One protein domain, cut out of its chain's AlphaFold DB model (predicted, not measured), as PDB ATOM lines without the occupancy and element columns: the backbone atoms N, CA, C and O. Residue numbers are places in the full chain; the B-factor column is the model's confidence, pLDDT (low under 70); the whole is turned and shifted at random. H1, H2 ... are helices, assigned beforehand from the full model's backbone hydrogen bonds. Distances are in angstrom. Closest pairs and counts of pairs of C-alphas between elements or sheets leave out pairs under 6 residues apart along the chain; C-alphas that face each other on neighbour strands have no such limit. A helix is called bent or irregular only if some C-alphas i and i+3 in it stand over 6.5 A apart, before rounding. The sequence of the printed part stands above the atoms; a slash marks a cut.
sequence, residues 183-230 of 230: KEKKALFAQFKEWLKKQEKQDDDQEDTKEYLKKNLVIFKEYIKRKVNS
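This is residues 183 to 230 of the 230 residues of an uncharacterized protein of Biomphalaria glabrata (UniProt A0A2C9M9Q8). The domain is an open, narrow U of two long helices, H1 and H2, side by side with a gap between them and running to and fro. The loop between them makes the turn at one end, where residues 201 to 208 stick out. The printed part has 48 residues with two named helices, H1 and then H2, and no named strand; its class is all helix. It is loose, with a radius of gyration of the C-alphas of 12.6 A, and is a rod in outline, spanning 40 by 19 by 6 A.

H1, residues 183 to 200, has an N-to-C direction with components 0.68, 0.54 and 0.50. A short link of 6 residues joins it to H2, residues 207 to 229, whose direction has the components -0.73, -0.46 and -0.50. H1 and H2 are near each other, with 14 pairs of C-alphas within 10 A. Their closest C-alphas are 8.2 A apart. In both H1 and H2 every O i to N i+4 pair is within hydrogen-bond range, and neither helix is bent.

H1 begins at C-alpha 183 at (-28.003, 34.995, 0.412) and ends at C-alpha 200 at (-12.424, 50.317, 14.791), 26.2 A from first to last C-alpha. H2, the longest helix with 23 residues, begins at C-alpha 207 at (-15.106, 58.611, 21.920). It ends at C-alpha 229 at (-41.040, 43.805, 5.393), and its length is 34.1 A.

The two C-alphas farthest apart are those of Asp 205 and Ser 230, at 40.0 A, while the C-alphas of Lys 183 and Ser 230 are 17.5 A apart. Residues 201 to 208 stand free, of which 207 and 208 belong to H2; without them the body spans 32 by 19 by 5 A. The printed part has no cut and no long link, and Ser 230 is the chain's last residue. The mean pLDDT of the printed part is 82.0, and residues 202 to 206 and residue 230 are under 70.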
ATOM      1  N   LYS A 183     -29.446  35.079   0.683       84.62
ATOM      2  CA  LYS A 183     -28.003  34.995   0.412       84.62
ATOM      3  C   LYS A 183     -27.357  36.368   0.216       84.62
ATOM      4  O   LYS A 183     -26.323  36.632   0.831       84.62
ATOM      5  N   GLU A 184     -27.972  37.251  -0.560       86.44
ATOM      6  CA  GLU A 184     -27.475  38.610  -0.808       86.44
ATOM      7  C   GLU A 184     -27.530  39.460   0.465       86.44
ATOM      8  O   GLU A 184     -26.560  40.138   0.807       86.44
ATOM      9  N   LYS A 185     -28.607  39.329   1.251       83.75
ATOM     10  CA  LYS A 185     -28.736  39.980   2.568       83.75
ATOM     11  C   LYS A 185     -27.608  39.562   3.522       83.75
ATOM     12  O   LYS A 185     -27.017  40.404   4.200       83.75
ATOM     13  N   LYS A 186     -27.268  38.268   3.557       88.38
ATOM     14  CA  LYS A 186     -26.148  37.751   4.364       88.38
ATOM     15  C   LYS A 186     -24.792  38.263   3.870       88.38
ATOM     16  O   LYS A 186     -23.945  38.588   4.701       88.38
ATOM     17  N   ALA A 187     -24.599  38.367   2.556       90.38
ATOM     18  CA  ALA A 187     -23.367  38.888   1.968       90.38
ATOM     19  C   ALA A 187     -23.156  40.374   2.304       90.38
ATOM     20  O   ALA A 187     -22.082  40.745   2.778       90.38
ATOM     21  N   LEU A 188     -24.194  41.203   2.161       86.81
ATOM     22  CA  LEU A 188     -24.147  42.621   2.535       86.81
ATOM     23  C   LEU A 188     -23.853  42.810   4.027       86.81
ATOM     24  O   LEU A 188     -23.026  43.639   4.404       86.81
ATOM     25  N   PHE A 189     -24.466  41.997   4.891       86.81
ATOM     26  CA  PHE A 189     -24.205  42.067   6.328       86.81
ATOM     27  C   PHE A 189     -22.765  41.662   6.691       86.81
ATOM     28  O   PHE A 189     -22.175  42.231   7.612       86.81
ATOM     29  N   ALA A 190     -22.176  40.708   5.966       90.75
ATOM     30  CA  ALA A 190     -20.774  40.333   6.139       90.75
ATOM     31  C   ALA A 190     -19.824  41.460   5.702       90.75
ATOM     32  O   ALA A 190     -18.912  41.805   6.452       90.75
ATOM     33  N   GLN A 191     -20.078  42.086   4.547       90.75
ATOM     34  CA  GLN A 191     -19.301  43.240   4.076       90.75
ATOM     35  C   GLN A 191     -19.369  44.413   5.064       90.75
ATOM     36  O   GLN A 191     -18.341  45.000   5.398       90.75
ATOM     37  N   PHE A 192     -20.556  44.703   5.602       88.12
ATOM     38  CA  PHE A 192     -20.739  45.756   6.600       88.12
ATOM     39  C   PHE A 192     -19.966  45.480   7.903       88.12
ATOM     40  O   PHE A 192     -19.359  46.384   8.472       88.12
ATOM     41  N   LYS A 193     -19.918  44.221   8.360       88.31
ATOM     42  CA  LYS A 193     -19.115  43.837   9.533       88.31
ATOM     43  C   LYS A 193     -17.615  44.025   9.317       88.31
ATOM     44  O   LYS A 193     -16.933  44.474  10.231       88.31
ATOM     45  N   GLU A 194     -17.102  43.677   8.142       92.12
ATOM     46  CA  GLU A 194     -15.686  43.895   7.820       92.12
ATOM     47  C   GLU A 194     -15.353  45.388   7.730       92.12
ATOM     48  O   GLU A 194     -14.309  45.821   8.217       92.12
ATOM     49  N   TRP A 195     -16.274  46.199   7.202       90.00
ATOM     50  CA  TRP A 195     -16.138  47.653   7.210       90.00
ATOM     51  C   TRP A 195     -16.074  48.227   8.637       90.00
ATOM     52  O   TRP A 195     -15.176  49.016   8.928       90.00
ATOM     53  N   LEU A 196     -16.938  47.767   9.552       84.62
ATOM     54  CA  LEU A 196     -16.908  48.187  10.961       84.62
ATOM     55  C   LEU A 196     -15.578  47.850  11.647       84.62
ATOM     56  O   LEU A 196     -14.998  48.704  12.309       84.62
ATOM     57  N   LYS A 197     -15.052  46.637  11.440       87.25
ATOM     58  CA  LYS A 197     -13.741  46.240  11.987       87.25
ATOM     59  C   LYS A 197     -12.595  47.099  11.453       87.25
ATOM     60  O   LYS A 197     -11.596  47.292  12.139       87.25
ATOM     61  N   LYS A 198     -12.705  47.571  10.207       87.50
ATOM     62  CA  LYS A 198     -11.696  48.442   9.596       87.50
ATOM     63  C   LYS A 198     -11.725  49.847  10.198       87.50
ATOM     64  O   LYS A 198     -10.660  50.427  10.368       87.50
ATOM     65  N   GLN A 199     -12.910  50.358  10.538       80.44
ATOM     66  CA  GLN A 199     -13.071  51.640  11.233       80.44
ATOM     67  C   GLN A 199     -12.576  51.577  12.680       80.44
ATOM     68  O   GLN A 199     -11.855  52.462  13.113       80.44
ATOM     69  N   GLU A 200     -12.859  50.486  13.396       76.88
ATOM     70  CA  GLU A 200     -12.424  50.317  14.791       76.88
ATOM     71  C   GLU A 200     -10.892  50.305  14.952       76.88
ATOM     72  O   GLU A 200     -10.384  50.663  16.005       76.88
ATOM     73  N   LYS A 201     -10.135  49.960  13.901       76.38
ATOM     74  CA  LYS A 201      -8.662  50.008  13.904       76.38
ATOM     75  C   LYS A 201      -8.056  51.384  13.622       76.38
ATOM     76  O   LYS A 201      -6.842  51.515  13.745       76.38
ATOM     77  N   GLN A 202      -8.841  52.352  13.151       68.44
ATOM     78  CA  GLN A 202      -8.317  53.683  12.832       68.44
ATOM     79  C   GLN A 202      -8.366  54.641  14.024       68.44
ATOM     80  O   GLN A 202      -7.533  55.540  14.070       68.44
ATOM     81  N   ASP A 203      -9.236  54.401  15.011       58.03
ATOM     82  CA  ASP A 203      -9.548  55.391  16.043       58.03
ATOM     83  C   ASP A 203      -9.561  54.769  17.455       58.03
ATOM     84  O   ASP A 203     -10.624  54.522  18.028       58.03
ATOM     85  N   ASP A 204      -8.385  54.529  18.046       64.31
ATOM     86  CA  ASP A 204      -8.299  54.089  19.452       64.31
ATOM     87  C   ASP A 204      -8.640  55.225  20.451       64.31
ATOM     88  O   ASP A 204      -9.061  54.941  21.574       64.31
ATOM     89  N   ASP A 205      -8.591  56.499  20.029       66.56
ATOM     90  CA  ASP A 205      -8.640  57.659  20.942       66.56
ATOM     91  C   ASP A 205      -9.836  58.627  20.770       66.56
ATOM     92  O   ASP A 205      -9.899  59.640  21.468       66.56
ATOM     93  N   GLN A 206     -10.816  58.360  19.894       68.56
ATOM     94  CA  GLN A 206     -11.993  59.241  19.746       68.56
ATOM     95  C   GLN A 206     -13.287  58.588  20.251       68.56
ATOM     96  O   GLN A 206     -13.871  57.721  19.609       68.56
ATOM     97  N   GLU A 207     -13.790  59.034  21.406       74.69
ATOM     98  CA  GLU A 207     -15.106  58.611  21.920       74.69
ATOM     99  C   GLU A 207     -16.262  59.027  20.992       74.69
ATOM    100  O   GLU A 207     -17.260  58.305  20.879       74.69
ATOM    101  N   ASP A 208     -16.089  60.121  20.246       77.06
ATOM    102  CA  ASP A 208     -17.093  60.662  19.326       77.06
ATOM    103  C   ASP A 208     -17.390  59.718  18.144       77.06
ATOM    104  O   ASP A 208     -18.534  59.616  17.681       77.06
ATOM    105  N   THR A 209     -16.398  58.949  17.679       74.94
ATOM    106  CA  THR A 209     -16.579  58.006  16.560       74.94
ATOM    107  C   THR A 209     -17.415  56.799  16.981       74.94
ATOM    108  O   THR A 209     -18.246  56.307  16.209       74.94
ATOM    109  N   LYS A 210     -17.307  56.366  18.245       79.56
ATOM    110  CA  LYS A 210     -18.118  55.271  18.800       79.56
ATOM    111  C   LYS A 210     -19.597  55.640  18.860       79.56
ATOM    112  O   LYS A 210     -20.450  54.788  18.594       79.56
ATOM    113  N   GLU A 211     -19.928  56.885  19.198       84.19
ATOM    114  CA  GLU A 211     -21.321  57.337  19.216       84.19
ATOM    115  C   GLU A 211     -21.899  57.438  17.797       84.19
ATOM    116  O   GLU A 211     -23.019  56.978  17.545       84.19
ATOM    117  N   TYR A 212     -21.110  57.946  16.848       81.31
ATOM    118  CA  TYR A 212     -21.486  58.009  15.436       81.31
ATOM    119  C   TYR A 212     -21.753  56.614  14.840       81.31
ATOM    120  O   TYR A 212     -22.793  56.382  14.215       81.31
ATOM    121  N   LEU A 213     -20.882  55.639  15.120       82.81
ATOM    122  CA  LEU A 213     -21.051  54.252  14.672       82.81
ATOM    123  C   LEU A 213     -22.301  53.588  15.268       82.81
ATOM    124  O   LEU A 213     -23.016  52.870  14.564       82.81
ATOM    125  N   LYS A 214     -22.620  53.858  16.542       86.75
ATOM    126  CA  LYS A 214     -23.855  53.361  17.175       86.75
ATOM    127  C   LYS A 214     -25.104  53.920  16.492       86.75
ATOM    128  O   LYS A 214     -26.030  53.152  16.228       86.75
ATOM    129  N   LYS A 215     -25.127  55.219  16.171       88.94
ATOM    130  CA  LYS A 215     -26.249  55.862  15.463       88.94
ATOM    131  C   LYS A 215     -26.432  55.275  14.061       88.94
ATOM    132  O   LYS A 215     -27.540  54.864  13.713       88.94
ATOM    133  N   ASN A 216     -25.345  55.111  13.308       87.25
ATOM    134  CA  ASN A 216     -25.393  54.506  11.974       87.25
ATOM    135  C   ASN A 216     -25.849  53.041  11.997       87.25
ATOM    136  O   ASN A 216     -26.586  52.610  11.111       87.25
ATOM    137  N   LEU A 217     -25.492  52.279  13.036       87.88
ATOM    138  CA  LEU A 217     -25.961  50.903  13.192       87.88
ATOM    139  C   LEU A 217     -27.487  50.822  13.369       87.88
ATOM    140  O   LEU A 217     -28.114  49.893  12.858       87.88
ATOM    141  N   VAL A 218     -28.092  51.772  14.088       90.12
ATOM    142  CA  VAL A 218     -29.553  51.833  14.273       90.12
ATOM    143  C   VAL A 218     -30.247  52.137  12.948       90.12
ATOM    144  O   VAL A 218     -31.175  51.418  12.575       90.12
ATOM    145  N   ILE A 219     -29.752  53.129  12.205       90.00
ATOM    146  CA  ILE A 219     -30.288  53.509  10.889       90.00
ATOM    147  C   ILE A 219     -30.187  52.337   9.906       90.00
ATOM    148  O   ILE A 219     -31.152  52.016   9.215       90.00
ATOM    149  N   PHE A 220     -29.053  51.635   9.887       86.12
ATOM    150  CA  PHE A 220     -28.859  50.483   9.008       86.12
ATOM    151  C   PHE A 220     -29.798  49.313   9.350       86.12
ATOM    152  O   PHE A 220     -30.339  48.658   8.459       86.12
ATOM    153  N   LYS A 221     -30.053  49.065  10.642       86.38
ATOM    154  CA  LYS A 221     -31.030  48.053  11.076       86.38
ATOM    155  C   LYS A 221     -32.457  48.417  10.666       86.38
ATOM    156  O   LYS A 221     -33.177  47.545  10.186       86.38
ATOM    157  N   GLU A 222     -32.853  49.679  10.828       88.62
ATOM    158  CA  GLU A 222     -34.137  50.211  10.345       88.62
ATOM    159  C   GLU A 222     -34.274  50.033   8.827       88.62
ATOM    160  O   GLU A 222     -35.296  49.536   8.354       88.62
ATOM    161  N   TYR A 223     -33.223  50.357   8.070       86.19
ATOM    162  CA  TYR A 223     -33.189  50.198   6.617       86.19
ATOM    163  C   TYR A 223     -33.408  48.742   6.191       86.19
ATOM    164  O   TYR A 223     -34.288  48.465   5.375       86.19
ATOM    165  N   ILE A 224     -32.670  47.795   6.786       81.75
ATOM    166  CA  ILE A 224     -32.856  46.365   6.498       81.75
ATOM    167  C   ILE A 224     -34.269  45.918   6.876       81.75
ATOM    168  O   ILE A 224     -34.900  45.196   6.111       81.75
ATOM    169  N   LYS A 225     -34.793  46.353   8.025       84.31
ATOM    170  CA  LYS A 225     -36.139  45.982   8.475       84.31
ATOM    171  C   LYS A 225     -37.217  46.457   7.498       84.31
ATOM    172  O   LYS A 225     -38.110  45.682   7.173       84.31
ATOM    173  N   ARG A 226     -37.108  47.687   6.983       83.25
ATOM    174  CA  ARG A 226     -38.025  48.208   5.953       83.25
ATOM    175  C   ARG A 226     -37.910  47.437   4.643       83.25
ATOM    176  O   ARG A 226     -38.929  47.085   4.076       83.25
ATOM    177  N   LYS A 227     -36.692  47.114   4.202       79.00
ATOM    178  CA  LYS A 227     -36.447  46.347   2.967       79.00
ATOM    179  C   LYS A 227     -36.777  44.851   3.051       79.00
ATOM    180  O   LYS A 227     -36.709  44.168   2.039       79.00
ATOM    181  N   VAL A 228     -37.020  44.316   4.247       78.06
ATOM    182  CA  VAL A 228     -37.417  42.912   4.453       78.06
ATOM    183  C   VAL A 228     -38.931  42.773   4.617       78.06
ATOM    184  O   VAL A 228     -39.457  41.713   4.302       78.06
ATOM    185  N   ASN A 229     -39.599  43.808   5.132       72.31
ATOM    186  CA  ASN A 229     -41.040  43.805   5.393       72.31
ATOM    187  C   ASN A 229     -41.875  44.501   4.304       72.31
ATOM    188  O   ASN A 229     -43.099  44.435   4.383       72.31
ATOM    189  N   SER A 230     -41.225  45.216   3.383       58.56
ATOM    190  CA  SER A 230     -41.801  45.642   2.106       58.56
ATOM    191  C   SER A 230     -41.574  44.519   1.114       58.56
ATOM    192  O   SER A 230     -42.565  44.164   0.459       58.56
TER     193      SER A 230